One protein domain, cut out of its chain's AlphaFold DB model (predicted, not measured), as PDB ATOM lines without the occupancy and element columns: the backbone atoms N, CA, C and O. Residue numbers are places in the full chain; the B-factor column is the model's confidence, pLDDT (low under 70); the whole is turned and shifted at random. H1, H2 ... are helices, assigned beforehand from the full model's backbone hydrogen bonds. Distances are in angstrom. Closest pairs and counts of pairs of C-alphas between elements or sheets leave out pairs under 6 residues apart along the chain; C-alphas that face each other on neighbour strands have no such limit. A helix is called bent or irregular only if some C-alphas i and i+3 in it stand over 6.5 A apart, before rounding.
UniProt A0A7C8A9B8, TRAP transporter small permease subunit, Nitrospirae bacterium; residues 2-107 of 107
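Overview. This is residues 2 to 107 of the 107 residues of the protein "TRAP transporter small permease subunit" of Nitrospirae bacterium (UniProt A0A7C8A9B8). Two long helices, H1 and H2, form a splayed helical hairpin, and a third helix, H3, folds back from the far end of H2 as a second, wide hairpin that meets H2 only near their link. H2 has a kink of 50 degrees near residue 67, and residues 91 to 107, most of them in H3, stick out as a free arm. The printed part has 106 residues with three named helices, in the order H1, H2, H3, and no named strand; its class is all helix. It is only just extended, close to loose, with a radius of gyration of the C-alphas of 19.8 A and spans of 59 by 41 by 30 A.

Along the chain. H1, residues 2 to 38, begins at C-alpha 2 (-8.840, -72.791, 93.355) and is 54.0 A long. H2, residues 46 to 78, is 45.1 A long; it is only just irregular, with C-alphas 73 and 76 6.8 A apart. H3, residues 83 to 105, is 33.7 A long and ends at C-alpha 105 (-27.115, -45.792, 76.238).

Arrangement. H1 and H2 touch, closest at the C-alphas of Gly 19 and Val 57, 4.4 A apart. This hairpin has a steep tilt of 44 degrees, opposite ways. H2 and H3, also a hairpin, only just touch, with 3 pairs of C-alphas within 8 A, made by residues 74 to 78 of H2 and residue 86 of H3 alone; the closest C-alphas, of Val 74 and Arg 86, are 7.6 A apart. Their shallow tilt is 27 degrees, opposite ways. H1 and H3 are apart. Every O i to N i+4 pair is within hydrogen-bond range in H1, against 22 of 29 in H2 and 17 of 19 in H3.

Size, cuts and confidence. The two C-alphas farthest apart, of Glu 40 and Leu 82, are 59.2 A apart. The printed part has no cut; the link from H1 to H2 is short, and that from H2 to H3 is tight. The mean pLDDT of the printed part is 80.3, with residues 69 to 87, 89, and 106 to 107 under 70.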
ATOM      1  N   ASN A   2      -8.912 -71.700  94.349       74.62
ATOM      2  CA  ASN A   2      -8.840 -72.791  93.355       74.62
ATOM      3  C   ASN A   2     -10.193 -73.462  93.063       74.62
ATOM      4  O   ASN A   2     -10.413 -73.934  91.951       74.62
ATOM      5  N   PHE A   3     -11.107 -73.492  94.038       86.38
ATOM      6  CA  PHE A   3     -12.408 -74.151  93.894       86.38
ATOM      7  C   PHE A   3     -13.333 -73.418  92.912       86.38
ATOM      8  O   PHE A   3     -13.778 -74.017  91.937       86.38
ATOM      9  N   LEU A   4     -13.526 -72.104  93.099       85.12
ATOM     10  CA  LEU A   4     -14.309 -71.251  92.193       85.12
ATOM     11  C   LEU A   4     -13.799 -71.350  90.754       85.12
ATOM     12  O   LEU A   4     -14.568 -71.519  89.815       85.12
ATOM     13  N   ASN A   5     -12.475 -71.326  90.595       84.56
ATOM     14  CA  ASN A   5     -11.863 -71.355  89.282       84.56
ATOM     15  C   ASN A   5     -12.110 -72.687  88.554       84.56
ATOM     16  O   ASN A   5     -12.376 -72.688  87.352       84.56
ATOM     17  N   ARG A   6     -12.068 -73.811  89.282       83.69
ATOM     18  CA  ARG A   6     -12.409 -75.143  88.755       83.69
ATOM     19  C   ARG A   6     -13.895 -75.261  88.427       83.69
ATOM     20  O   ARG A   6     -14.220 -75.810  87.379       83.69
ATOM     21  N   LEU A   7     -14.767 -74.721  89.279       89.81
ATOM     22  CA  LEU A   7     -16.212 -74.719  89.057       89.81
ATOM     23  C   LEU A   7     -16.575 -73.930  87.791       89.81
ATOM     24  O   LEU A   7     -17.235 -74.472  86.907       89.81
ATOM     25  N   CYS A   8     -16.058 -72.707  87.642       89.00
ATOM     26  CA  CYS A   8     -16.233 -71.909  86.428       89.00
ATOM     27  C   CYS A   8     -15.702 -72.636  85.188       89.00
ATOM     28  O   CYS A   8     -16.368 -72.652  84.159       89.00
ATOM     29  N   ASN A   9     -14.533 -73.280  85.275       87.25
ATOM     30  CA  ASN A   9     -13.985 -74.035  84.146       87.25
ATOM     31  C   ASN A   9     -14.862 -75.232  83.764       87.25
ATOM     32  O   ASN A   9     -15.059 -75.499  82.580       87.25
ATOM     33  N   PHE A  10     -15.398 -75.951  84.749       90.38
ATOM     34  CA  PHE A  10     -16.293 -77.076  84.508       90.38
ATOM     35  C   PHE A  10     -17.592 -76.622  83.832       90.38
ATOM     36  O   PHE A  10     -17.982 -77.195  82.812       90.38
ATOM     37  N   ILE A  11     -18.214 -75.559  84.355       91.94
ATOM     38  CA  ILE A  11     -19.442 -74.972  83.809       91.94
ATOM     39  C   ILE A  11     -19.197 -74.452  82.390       91.94
ATOM     40  O   ILE A  11     -19.885 -74.881  81.468       91.94
ATOM     41  N   ASN A  12     -18.166 -73.630  82.178       91.75
ATOM     42  CA  ASN A  12     -17.835 -73.089  80.856       91.75
ATOM     43  C   ASN A  12     -17.548 -74.192  79.836       91.75
ATOM     44  O   ASN A  12     -17.989 -74.102  78.698       91.75
ATOM     45  N   LYS A  13     -16.855 -75.269  80.225       89.56
ATOM     46  CA  LYS A  13     -16.571 -76.385  79.311       89.56
ATOM     47  C   LYS A  13     -17.836 -77.166  78.944       89.56
ATOM     48  O   LYS A  13     -17.928 -77.682  77.831       89.56
ATOM     49  N   ARG A  14     -18.803 -77.278  79.861       93.88
ATOM     50  CA  ARG A  14     -20.118 -77.884  79.588       93.88
ATOM     51  C   ARG A  14     -20.971 -76.980  78.699       93.88
ATOM     52  O   ARG A  14     -21.490 -77.468  77.701       93.88
ATOM     53  N   LEU A  15     -21.043 -75.687  79.012       92.81
ATOM     54  CA  LEU A  15     -21.739 -74.684  78.206       92.81
ATOM     55  C   LEU A  15     -21.164 -74.619  76.791       92.81
ATOM     56  O   LEU A  15     -21.921 -74.708  75.837       92.81
ATOM     57  N   LEU A  16     -19.840 -74.604  76.632       93.06
ATOM     58  CA  LEU A  16     -19.200 -74.593  75.317       93.06
ATOM     59  C   LEU A  16     -19.604 -75.803  74.464       93.06
ATOM     60  O   LEU A  16     -19.858 -75.653  73.273       93.06
ATOM     61  N   LYS A  17     -19.706 -76.997  75.064       93.56
ATOM     62  CA  LYS A  17     -20.193 -78.194  74.357       93.56
ATOM     63  C   LYS A  17     -21.656 -78.058  73.933       93.56
ATOM     64  O   LYS A  17     -21.989 -78.454  72.822       93.56
ATOM     65  N   LEU A  18     -22.509 -77.499  74.793       94.06
ATOM     66  CA  LEU A  18     -23.909 -77.223  74.453       94.06
ATOM     67  C   LEU A  18     -24.011 -76.173  73.342       94.06
ATOM     68  O   LEU A  18     -24.737 -76.386  72.380       94.06
ATOM     69  N   GLY A  19     -23.222 -75.098  73.417       93.06
ATOM     70  CA  GLY A  19     -23.134 -74.079  72.374       93.06
ATOM     71  C   GLY A  19     -22.673 -74.664  71.042       93.06
ATOM     72  O   GLY A  19     -23.301 -74.414  70.020       93.06
ATOM     73  N   ALA A  20     -21.644 -75.515  71.041       93.56
ATOM     74  CA  ALA A  20     -21.190 -76.202  69.832       93.56
ATOM     75  C   ALA A  20     -22.290 -77.088  69.219       93.56
ATOM     76  O   ALA A  20     -22.492 -77.059  68.006       93.56
ATOM     77  N   LEU A  21     -23.044 -77.820  70.047       96.06
ATOM     78  CA  LEU A  21     -24.190 -78.605  69.585       96.06
ATOM     79  C   LEU A  21     -25.281 -77.711  68.974       96.06
ATOM     80  O   LEU A  21     -25.820 -78.040  67.918       96.06
ATOM     81  N   SER A  22     -25.563 -76.560  69.590       94.06
ATOM     82  CA  SER A  22     -26.506 -75.574  69.057       94.06
ATOM     83  C   SER A  22     -26.056 -74.996  67.710       94.06
ATOM     84  O   SER A  22     -26.895 -74.843  66.829       94.06
ATOM     85  N   ILE A  23     -24.757 -74.733  67.498       94.62
ATOM     86  CA  ILE A  23     -24.240 -74.286  66.186       94.62
ATOM     87  C   ILE A  23     -24.497 -75.348  65.119       94.62
ATOM     88  O   ILE A  23     -24.952 -75.027  64.024       94.62
ATOM     89  N   ILE A  24     -24.209 -76.614  65.428       96.25
ATOM     90  CA  ILE A  24     -24.397 -77.713  64.477       96.25
ATOM     91  C   ILE A  24     -25.878 -77.832  64.102       96.25
ATOM     92  O   ILE A  24     -26.209 -77.879  62.919       96.25
ATOM     93  N   ALA A  25     -26.773 -77.808  65.095       94.38
ATOM     94  CA  ALA A  25     -28.215 -77.840  64.864       94.38
ATOM     95  C   ALA A  25     -28.692 -76.638  64.032       94.38
ATOM     96  O   ALA A  25     -29.432 -76.815  63.064       94.38
ATOM     97  N   LEU A  26     -28.213 -75.430  64.349       94.50
ATOM     98  CA  LEU A  26     -28.496 -74.218  63.584       94.50
ATOM     99  C   LEU A  26     -28.080 -74.383  62.125       94.50
ATOM    100  O   LEU A  26     -28.851 -74.045  61.230       94.50
ATOM    101  N   MET A  27     -26.885 -74.919  61.880       94.75
ATOM    102  CA  MET A  27     -26.338 -75.045  60.535       94.75
ATOM    103  C   MET A  27     -27.095 -76.082  59.700       94.75
ATOM    104  O   MET A  27     -27.345 -75.846  58.517       94.75
ATOM    105  N   ILE A  28     -27.527 -77.188  60.315       94.38
ATOM    106  CA  ILE A  28     -28.385 -78.190  59.668       94.38
ATOM    107  C   ILE A  28     -29.729 -77.568  59.280       94.38
ATOM    108  O   ILE A  28     -30.161 -77.721  58.140       94.38
ATOM    109  N   ILE A  29     -30.370 -76.833  60.193       91.12
ATOM    110  CA  ILE A  29     -31.675 -76.204  59.942       91.12
ATOM    111  C   ILE A  29     -31.555 -75.113  58.874       91.12
ATOM    112  O   ILE A  29     -32.365 -75.066  57.951       91.12
ATOM    113  N   ALA A  30     -30.536 -74.256  58.962       90.25
ATOM    114  CA  ALA A  30     -30.309 -73.186  57.999       90.25
ATOM    115  C   ALA A  30     -30.027 -73.743  56.595       90.25
ATOM    116  O   ALA A  30     -30.661 -73.322  55.627       90.25
ATOM    117  N   THR A  31     -29.131 -74.729  56.490       90.62
ATOM    118  CA  THR A  31     -28.785 -75.361  55.208       90.62
ATOM    119  C   THR A  31     -29.965 -76.150  54.650       90.62
ATOM    120  O   THR A  31     -30.300 -76.001  53.479       90.62
ATOM    121  N   GLY A  32     -30.652 -76.924  55.495       89.75
ATOM    122  CA  GLY A  32     -31.865 -77.647  55.122       89.75
ATOM    123  C   GLY A  32     -32.939 -76.705  54.587       89.75
ATOM    124  O   GLY A  32     -33.495 -76.959  53.526       89.75
ATOM    125  N   ASN A  33     -33.162 -75.562  55.239       89.06
ATOM    126  CA  ASN A  33     -34.111 -74.556  54.768       89.06
ATOM    127  C   ASN A  33     -33.718 -73.950  53.407       89.06
ATOM    128  O   ASN A  33     -34.595 -73.687  52.589       89.06
ATOM    129  N   VAL A  34     -32.421 -73.745  53.138       87.50
ATOM    130  CA  VAL A  34     -31.949 -73.298  51.812       87.50
ATOM    131  C   VAL A  34     -32.212 -74.368  50.752       87.50
ATOM    132  O   VAL A  34     -32.743 -74.039  49.697       87.50
ATOM    133  N   VAL A  35     -31.916 -75.640  51.038       88.94
ATOM    134  CA  VAL A  35     -32.191 -76.755  50.115       88.94
ATOM    135  C   VAL A  35     -33.692 -76.882  49.845       88.94
ATOM    136  O   VAL A  35     -34.105 -76.924  48.693       88.94
ATOM    137  N   LEU A  36     -34.523 -76.863  50.887       85.19
ATOM    138  CA  LEU A  36     -35.982 -76.926  50.764       85.19
ATOM    139  C   LEU A  36     -36.559 -75.740  49.980       85.19
ATOM    140  O   LEU A  36     -37.519 -75.906  49.231       85.19
ATOM    141  N   ARG A  37     -35.952 -74.554  50.107       84.81
ATOM    142  CA  ARG A  37     -36.324 -73.378  49.312       84.81
ATOM    143  C   ARG A  37     -36.059 -73.585  47.818       84.81
ATOM    144  O   ARG A  37     -36.839 -73.084  47.019       84.81
ATOM    145  N   VAL A  38     -35.010 -74.319  47.444       84.25
ATOM    146  CA  VAL A  38     -34.748 -74.682  46.037       84.25
ATOM    147  C   VAL A  38     -35.820 -75.641  45.501       84.25
ATOM    148  O   VAL A  38     -36.143 -75.584  44.321       84.25
ATOM    149  N   ILE A  39     -36.421 -76.465  46.366       84.25
ATOM    150  CA  ILE A  39     -37.517 -77.400  46.041       84.25
ATOM    151  C   ILE A  39     -38.900 -76.728  46.252       84.25
ATOM    152  O   ILE A  39     -39.915 -77.401  46.360       84.25
ATOM    153  N   GLU A  40     -38.959 -75.394  46.349       79.06
ATOM    154  CA  GLU A  40     -40.188 -74.585  46.485       79.06
ATOM    155  C   GLU A  40     -41.063 -74.851  47.735       79.06
ATOM    156  O   GLU A  40     -42.175 -74.331  47.837       79.06
ATOM    157  N   ILE A  41     -40.559 -75.570  48.747       76.81
ATOM    158  CA  ILE A  41     -41.280 -75.848  50.007       76.81
ATOM    159  C   ILE A  41     -40.535 -75.181  51.176       76.81
ATOM    160  O   ILE A  41     -39.823 -75.847  51.929       76.81
ATOM    161  N   PRO A  42     -40.637 -73.851  51.354       75.50
ATOM    162  CA  PRO A  42     -39.918 -73.158  52.417       75.50
ATOM    163  C   PRO A  42     -40.470 -73.516  53.801       75.50
ATOM    164  O   PRO A  42     -41.683 -73.555  54.025       75.50
ATOM    165  N   TYR A  43     -39.572 -73.680  54.770       74.19
ATOM    166  CA  TYR A  43     -39.947 -73.952  56.152       74.19
ATOM    167  C   TYR A  43     -40.358 -72.643  56.849       74.19
ATOM    168  O   TYR A  43     -39.519 -71.817  57.227       74.19
ATOM    169  N   ARG A  44     -41.669 -72.419  57.009       75.00
ATOM    170  CA  ARG A  44     -42.186 -71.281  57.789       75.00
ATOM    171  C   ARG A  44     -41.741 -71.443  59.250       75.00
ATOM    172  O   ARG A  44     -42.016 -72.468  59.861       75.00
ATOM    173  N   GLY A  45     -41.009 -70.461  59.780       81.06
ATOM    174  CA  GLY A  45     -40.453 -70.487  61.145       81.06
ATOM    175  C   GLY A  45     -38.975 -70.893  61.260       81.06
ATOM    176  O   GLY A  45     -38.404 -70.783  62.342       81.06
ATOM    177  N   ALA A  46     -38.294 -71.280  60.170       84.75
ATOM    178  CA  ALA A  46     -36.858 -71.600  60.238       84.75
ATOM    179  C   ALA A  46     -36.003 -70.422  60.735       84.75
ATOM    180  O   ALA A  46     -35.038 -70.629  61.462       84.75
ATOM    181  N   TYR A  47     -36.374 -69.186  60.390       85.81
ATOM    182  CA  TYR A  47     -35.658 -67.988  60.837       85.81
ATOM    183  C   TYR A  47     -35.742 -67.765  62.350       85.81
ATOM    184  O   TYR A  47     -34.748 -67.369  62.950       85.81
ATOM    185  N   GLU A  48     -36.892 -68.041  62.967       90.25
ATOM    186  CA  GLU A  48     -37.092 -67.905  64.417       90.25
ATOM    187  C   GLU A  48     -36.283 -68.954  65.180       90.25
ATOM    188  O   GLU A  48     -35.630 -68.658  66.177       90.25
ATOM    189  N   ILE A  49     -36.264 -70.184  64.665       91.19
ATOM    190  CA  ILE A  49     -35.485 -71.272  65.252       91.19
ATOM    191  C   ILE A  49     -33.985 -70.972  65.111       91.19
ATOM    192  O   ILE A  49     -33.245 -71.033  66.089       91.19
ATOM    193  N   VAL A  50     -33.529 -70.576  63.920       92.62
ATOM    194  CA  VAL A  50     -32.123 -70.219  63.673       92.62
ATOM    195  C   VAL A  50     -31.679 -69.043  64.548       92.62
ATOM    196  O   VAL A  50     -30.595 -69.106  65.126       92.62
ATOM    197  N   SER A  51     -32.497 -67.997  64.698       91.56
ATOM    198  CA  SER A  51     -32.147 -66.850  65.546       91.56
ATOM    199  C   SER A  51     -32.087 -67.230  67.030       91.56
ATOM    200  O   SER A  51     -31.140 -66.844  67.719       91.56
ATOM    201  N   PHE A  52     -33.019 -68.060  67.507       94.50
ATOM    202  CA  PHE A  52     -33.010 -68.573  68.877       94.50
ATOM    203  C   PHE A  52     -31.783 -69.451  69.164       94.50
ATOM    204  O   PHE A  52     -31.098 -69.259  70.173       94.50
ATOM    205  N   LEU A  53     -31.443 -70.373  68.255       93.50
ATOM    206  CA  LEU A  53     -30.215 -71.155  68.381       93.50
ATOM    207  C   LEU A  53     -28.972 -70.256  68.335       93.50
ATOM    208  O   LEU A  53     -28.049 -70.475  69.114       93.50
ATOM    209  N   GLY A  54     -28.955 -69.213  67.502       93.69
ATOM    210  CA  GLY A  54     -27.857 -68.244  67.451       93.69
ATOM    211  C   GLY A  54     -27.650 -67.507  68.781       93.69
ATOM    212  O   GLY A  54     -26.512 -67.321  69.228       93.69
ATOM    213  N   ALA A  55     -28.741 -67.156  69.467       95.19
ATOM    214  CA  ALA A  55     -28.682 -66.574  70.806       95.19
ATOM    215  C   ALA A  55     -28.103 -67.561  71.838       95.19
ATOM    216  O   ALA A  55     -27.214 -67.186  72.604       95.19
ATOM    217  N   LEU A  56     -28.532 -68.832  71.815       94.75
ATOM    218  CA  LEU A  56     -27.989 -69.885  72.689       94.75
ATOM    219  C   LEU A  56     -26.486 -70.089  72.481       94.75
ATOM    220  O   LEU A  56     -25.724 -70.156  73.446       94.75
ATOM    221  N   VAL A  57     -26.049 -70.137  71.222       94.75
ATOM    222  CA  VAL A  57     -24.631 -70.236  70.858       94.75
ATOM    223  C   VAL A  57     -23.832 -69.096  71.477       94.75
ATOM    224  O   VAL A  57     -22.791 -69.326  72.097       94.75
ATOM    225  N   THR A  58     -24.330 -67.870  71.328       93.38
ATOM    226  CA  THR A  58     -23.662 -66.668  71.832       93.38
ATOM    227  C   THR A  58     -23.582 -66.693  73.357       93.38
ATOM    228  O   THR A  58     -22.498 -66.548  73.920       93.38
ATOM    229  N   ALA A  59     -24.698 -66.971  74.038       93.38
ATOM    230  CA  ALA A  59     -24.755 -67.027  75.496       93.38
ATOM    231  C   ALA A  59     -23.826 -68.106  76.083       93.38
ATOM    232  O   ALA A  59     -23.114 -67.858  77.057       93.38
ATOM    233  N   PHE A  60     -23.795 -69.297  75.480       91.94
ATOM    234  CA  PHE A  60     -23.021 -70.427  75.998       91.94
ATOM    235  C   PHE A  60     -21.521 -70.349  75.691       91.94
ATOM    236  O   PHE A  60     -20.714 -70.890  76.451       91.94
ATOM    237  N   SER A  61     -21.125 -69.678  74.607       90.00
ATOM    238  CA  SER A  61     -19.711 -69.505  74.246       90.00
ATOM    239  C   SER A  61     -19.039 -68.326  74.959       90.00
ATOM    240  O   SER A  61     -17.826 -68.368  75.186       90.00
ATOM    241  N   LEU A  62     -19.806 -67.311  75.374       89.19
ATOM    242  CA  LEU A  62     -19.276 -66.064  75.935       89.19
ATOM    243  C   LEU A  62     -18.376 -66.285  77.158       89.19
ATOM    244  O   LEU A  62     -17.256 -65.778  77.196       89.19
ATOM    245  N   GLY A  63     -18.819 -67.091  78.128       87.38
ATOM    246  CA  GLY A  63     -18.061 -67.336  79.361       87.38
ATOM    247  C   GLY A  63     -16.717 -68.038  79.127       87.38
ATOM    248  O   GLY A  63     -15.730 -67.751  79.810       87.38
ATOM    249  N   TYR A  64     -16.649 -68.929  78.134       85.00
ATOM    250  CA  TYR A  64     -15.398 -69.575  77.735       85.00
ATOM    251  C   TYR A  64     -14.468 -68.594  77.007       85.00
ATOM    252  O   TYR A  64     -13.290 -68.498  77.349       85.00
ATOM    253  N   MET A  65     -15.007 -67.822  76.057       83.56
ATOM    254  CA  MET A  65     -14.257 -66.833  75.275       83.56
ATOM    255  C   MET A  65     -13.671 -65.718  76.147       83.56
ATOM    256  O   MET A  65     -12.516 -65.332  75.967       83.56
ATOM    257  N   GLN A  66     -14.442 -65.226  77.117       80.88
ATOM    258  CA  GLN A  66     -14.006 -64.171  78.029       80.88
ATOM    259  C   GLN A  66     -12.820 -64.628  78.883       80.88
ATOM    260  O   GLN A  66     -11.827 -63.921  78.999       80.88
ATOM    261  N   ARG A  67     -12.865 -65.869  79.372       76.56
ATOM    262  CA  ARG A  67     -11.767 -66.472  80.134       76.56
ATOM    263  C   ARG A  67     -10.542 -66.795  79.279       76.56
ATOM    264  O   ARG A  67      -9.415 -66.747  79.763       76.56
ATOM    265  N   GLN A  68     -10.752 -67.164  78.018       71.31
ATOM    266  CA  GLN A  68      -9.656 -67.419  77.093       71.31
ATOM    267  C   GLN A  68      -8.885 -66.117  76.793       71.31
ATOM    268  O   GLN A  68      -7.659 -66.150  76.761       71.31
ATOM    269  N   LYS A  69      -9.570 -64.966  76.676       63.12
ATOM    270  CA  LYS A  69      -8.930 -63.646  76.520       63.12
ATOM    271  C   LYS A  69      -8.022 -63.260  77.694       63.12
ATOM    272  O   LYS A  69      -6.950 -62.723  77.432       63.12
ATOM    273  N   ASP A  70      -8.379 -63.583  78.939       51.91
ATOM    274  CA  ASP A  70      -7.532 -63.269  80.109       51.91
ATOM    275  C   ASP A  70      -6.137 -63.913  80.029       51.91
ATOM    276  O   ASP A  70      -5.156 -63.328  80.482       51.91
ATOM    277  N   HIS A  71      -6.022 -65.098  79.420       56.03
ATOM    278  CA  HIS A  71      -4.738 -65.790  79.254       56.03
ATOM    279  C   HIS A  71      -4.083 -65.556  77.877       56.03
ATOM    280  O   HIS A  71      -2.865 -65.610  77.765       56.03
ATOM    281  N   ILE A  72      -4.862 -65.263  76.828       54.66
ATOM    282  CA  ILE A  72      -4.373 -65.107  75.443       54.66
ATOM    283  C   ILE A  72      -3.876 -63.691  75.129       54.66
ATOM    284  O   ILE A  72      -2.943 -63.551  74.337       54.66
ATOM    285  N   THR A  73      -4.437 -62.648  75.753       52.47
ATOM    286  CA  THR A  73      -4.015 -61.249  75.521       52.47
ATOM    287  C   THR A  73      -2.536 -61.025  75.860       52.47
ATOM    288  O   THR A  73      -1.915 -60.092  75.356       52.47
ATOM    289  N   VAL A  74      -1.941 -61.907  76.669       50.12
ATOM    290  CA  VAL A  74      -0.561 -61.761  77.126       50.12
ATOM    291  C   VAL A  74       0.427 -62.641  76.356       50.12
ATOM    292  O   VAL A  74       1.486 -62.147  75.982       50.12
ATOM    293  N   ASP A  75       0.118 -63.904  76.055       53.91
ATOM    294  CA  ASP A  75       1.147 -64.827  75.537       53.91
ATOM    295  C   ASP A  75       1.493 -64.634  74.050       53.91
ATOM    296  O   ASP A  75       2.662 -64.700  73.664       53.91
ATOM    297  N   ILE A  76       0.512 -64.334  73.192       53.78
ATOM    298  CA  ILE A  76       0.767 -64.247  71.740       53.78
ATOM    299  C   ILE A  76       1.461 -62.939  71.343       53.78
ATOM    300  O   ILE A  76       2.249 -62.933  70.399       53.78
ATOM    301  N   LEU A  77       1.240 -61.849  72.086       50.50
ATOM    302  CA  LEU A  77       1.927 -60.573  71.860       50.50
ATOM    303  C   LEU A  77       3.224 -60.424  72.675       50.50
ATOM    304  O   LEU A  77       4.153 -59.774  72.194       50.50
ATOM    305  N   SER A  78       3.333 -61.024  73.872       50.06
ATOM    306  CA  SER A  78       4.538 -60.862  74.710       50.06
ATOM    307  C   SER A  78       5.751 -61.641  74.209       50.06
ATOM    308  O   SER A  78       6.874 -61.207  74.447       50.06
ATOM    309  N   SER A  79       5.562 -62.712  73.427       53.12
ATOM    310  CA  SER A  79       6.695 -63.401  72.788       53.12
ATOM    311  C   SER A  79       7.447 -62.521  71.774       53.12
ATOM    312  O   SER A  79       8.547 -62.882  71.353       53.12
ATOM    313  N   ARG A  80       6.890 -61.355  71.388       54.00
ATOM    314  CA  ARG A  80       7.500 -60.462  70.392       54.00
ATOM    315  C   ARG A  80       7.505 -58.958  70.721       54.00
ATOM    316  O   ARG A  80       8.191 -58.236  70.005       54.00
ATOM    317  N   TYR A  81       6.824 -58.459  71.764       47.38
ATOM    318  CA  TYR A  81       6.796 -57.012  72.067       47.38
ATOM    319  C   TYR A  81       6.782 -56.639  73.567       47.38
ATOM    320  O   TYR A  81       6.102 -57.275  74.369       47.38
ATOM    321  N   LEU A  82       7.520 -55.566  73.911       57.06
ATOM    322  CA  LEU A  82       7.711 -54.991  75.257       57.06
ATOM    323  C   LEU A  82       6.393 -54.639  75.987       57.06
ATOM    324  O   LEU A  82       5.425 -54.180  75.377       57.06
ATOM    325  N   GLU A  83       6.428 -54.729  77.324       57.84
ATOM    326  CA  GLU A  83       5.372 -54.389  78.303       57.84
ATOM    327  C   GLU A  83       4.569 -53.108  77.996       57.84
ATOM    328  O   GLU A  83       3.360 -53.053  78.234       57.84
ATOM    329  N   SER A  84       5.198 -52.081  77.415       59.44
ATOM    330  CA  SER A  84       4.541 -50.811  77.083       59.44
ATOM    331  C   SER A  84       3.436 -50.935  76.029       59.44
ATOM    332  O   SER A  84       2.441 -50.213  76.109       59.44
ATOM    333  N   MET A  85       3.565 -51.847  75.058       60.19
ATOM    334  CA  MET A  85       2.569 -51.974  73.986       60.19
ATOM    335  C   MET A  85       1.308 -52.710  74.458       60.19
ATOM    336  O   MET A  85       0.208 -52.409  73.999       60.19
ATOM    337  N   ARG A  86       1.446 -53.593  75.455       62.94
ATOM    338  CA  ARG A  86       0.324 -54.263  76.126       62.94
ATOM    339  C   ARG A  86      -0.533 -53.276  76.920       62.94
ATOM    340  O   ARG A  86      -1.748 -53.266  76.755       62.94
ATOM    341  N   ASN A  87       0.094 -52.379  77.685       66.06
ATOM    342  CA  ASN A  87      -0.630 -51.339  78.428       66.06
ATOM    343  C   ASN A  87      -1.356 -50.348  77.505       66.06
ATOM    344  O   ASN A  87      -2.433 -49.856  77.849       66.06
ATOM    345  N   LEU A  88      -0.784 -50.046  76.334       73.25
ATOM    346  CA  LEU A  88      -1.435 -49.197  75.337       73.25
ATOM    347  C   LEU A  88      -2.659 -49.891  74.724       73.25
ATOM    348  O   LEU A  88      -3.720 -49.279  74.625       73.25
ATOM    349  N   LEU A  89      -2.525 -51.167  74.355       69.62
ATOM    350  CA  LEU A  89      -3.621 -51.956  73.792       69.62
ATOM    351  C   LEU A  89      -4.767 -52.152  74.786       69.62
ATOM    352  O   LEU A  89      -5.919 -51.991  74.391       69.62
ATOM    353  N   ASP A  90      -4.478 -52.408  76.064       73.00
ATOM    354  CA  ASP A  90      -5.517 -52.492  77.097       73.00
ATOM    355  C   ASP A  90      -6.245 -51.154  77.268       73.00
ATOM    356  O   ASP A  90      -7.475 -51.120  77.275       73.00
ATOM    357  N   ARG A  91      -5.520 -50.024  77.313       77.44
ATOM    358  CA  ARG A  91      -6.147 -48.690  77.381       77.44
ATOM    359  C   ARG A  91      -7.048 -48.407  76.183       77.44
ATOM    360  O   ARG A  91      -8.147 -47.892  76.372       77.44
ATOM    361  N   ILE A  92      -6.603 -48.751  74.973       79.56
ATOM    362  CA  ILE A  92      -7.409 -48.603  73.756       79.56
ATOM    363  C   ILE A  92      -8.648 -49.495  73.836       79.56
ATOM    364  O   ILE A  92      -9.743 -49.032  73.537       79.56
ATOM    365  N   ASN A  93      -8.505 -50.742  74.283       77.56
ATOM    366  CA  ASN A  93      -9.621 -51.675  74.412       77.56
ATOM    367  C   ASN A  93     -10.678 -51.153  75.399       77.56
ATOM    368  O   ASN A  93     -11.859 -51.094  75.058       77.56
ATOM    369  N   TYR A  94     -10.257 -50.660  76.569       79.38
ATOM    370  CA  TYR A  94     -11.165 -50.037  77.537       79.38
ATOM    371  C   TYR A  94     -11.831 -48.766  76.997       79.38
ATOM    372  O   TYR A  94     -13.028 -48.579  77.213       79.38
ATOM    373  N   LEU A  95     -11.099 -47.918  76.264       83.88
ATOM    374  CA  LEU A  95     -11.666 -46.734  75.611       83.88
ATOM    375  C   LEU A  95     -12.718 -47.115  74.565       83.88
ATOM    376  O   LEU A  95     -13.820 -46.573  74.573       83.88
ATOM    377  N   VAL A  96     -12.404 -48.076  73.696       83.38
ATOM    378  CA  VAL A  96     -13.320 -48.560  72.657       83.38
ATOM    379  C   VAL A  96     -14.563 -49.179  73.289       83.38
ATOM    380  O   VAL A  96     -15.670 -48.851  72.874       83.38
ATOM    381  N   MET A  97     -14.411 -50.013  74.323       79.62
ATOM    382  CA  MET A  97     -15.557 -50.580  75.040       79.62
ATOM    383  C   MET A  97     -16.400 -49.501  75.724       79.62
ATOM    384  O   MET A  97     -17.624 -49.541  75.622       79.62
ATOM    385  N   SER A  98     -15.769 -48.519  76.374       79.81
ATOM    386  CA  SER A  98     -16.467 -47.402  77.018       79.81
ATOM    387  C   SER A  98     -17.293 -46.593  76.015       79.81
ATOM    388  O   SER A  98     -18.464 -46.320  76.272       79.81
ATOM    389  N   VAL A  99     -16.729 -46.275  74.846       84.56
ATOM    390  CA  VAL A  99     -17.438 -45.544  73.787       84.56
ATOM    391  C   VAL A  99     -18.564 -46.392  73.193       84.56
ATOM    392  O   VAL A  99     -19.685 -45.907  73.046       84.56
ATOM    393  N   PHE A 100     -18.298 -47.665  72.890       80.19
ATOM    394  CA  PHE A 100     -19.270 -48.552  72.251       80.19
ATOM    395  C   PHE A 100     -20.489 -48.830  73.137       80.19
ATOM    396  O   PHE A 100     -21.599 -48.914  72.624       80.19
ATOM    397  N   PHE A 101     -20.307 -48.939  74.457       76.31
ATOM    398  CA  PHE A 101     -21.421 -49.084  75.402       76.31
ATOM    399  C   PHE A 101     -22.055 -47.741  75.797       76.31
ATOM    400  O   PHE A 101     -23.254 -47.691  76.070       76.31
ATOM    401  N   GLY A 102     -21.292 -46.646  75.809       82.69
ATOM    402  CA  GLY A 102     -21.798 -45.322  76.182       82.69
ATOM    403  C   GLY A 102     -22.729 -44.709  75.134       82.69
ATOM    404  O   GLY A 102     -23.805 -44.225  75.473       82.69
ATOM    405  N   VAL A 103     -22.355 -44.764  73.852       79.50
ATOM    406  CA  VAL A 103     -23.090 -44.094  72.759       79.50
ATOM    407  C   VAL A 103     -24.530 -44.608  72.576       79.50
ATOM    408  O   VAL A 103     -25.422 -43.775  72.417       79.50
ATOM    409  N   PRO A 104     -24.815 -45.922  72.630       74.94
ATOM    410  CA  PRO A 104     -26.185 -46.431  72.532       74.94
ATOM    411  C   PRO A 104     -27.032 -46.162  73.781       74.94
ATOM    412  O   PRO A 104     -28.250 -46.151  73.675       74.94
ATOM    413  N   THR A 105     -26.411 -45.970  74.951       76.25
ATOM    414  CA  THR A 105     -27.115 -45.792  76.238       76.25
ATOM    415  C   THR A 105     -27.572 -44.345  76.464       76.25
ATOM    416  O   THR A 105     -28.462 -44.097  77.270       76.25
ATOM    417  N   LEU A 106     -26.976 -43.376  75.759       67.00
ATOM    418  CA  LEU A 106     -27.334 -41.952  75.844       67.00
ATOM    419  C   LEU A 106     -28.475 -41.525  74.898       67.00
ATOM    420  O   LEU A 106     -28.763 -40.331  74.808       67.00
ATOM    421  N   LYS A 107     -29.113 -42.462  74.191       49.25
ATOM    422  CA  LYS A 107     -30.206 -42.201  73.246       49.25
ATOM    423  C   LYS A 107     -31.473 -42.925  73.673       49.25
ATOM    424  O   LYS A 107     -32.551 -42.318  73.499       49.25
TER     425      LYS A 107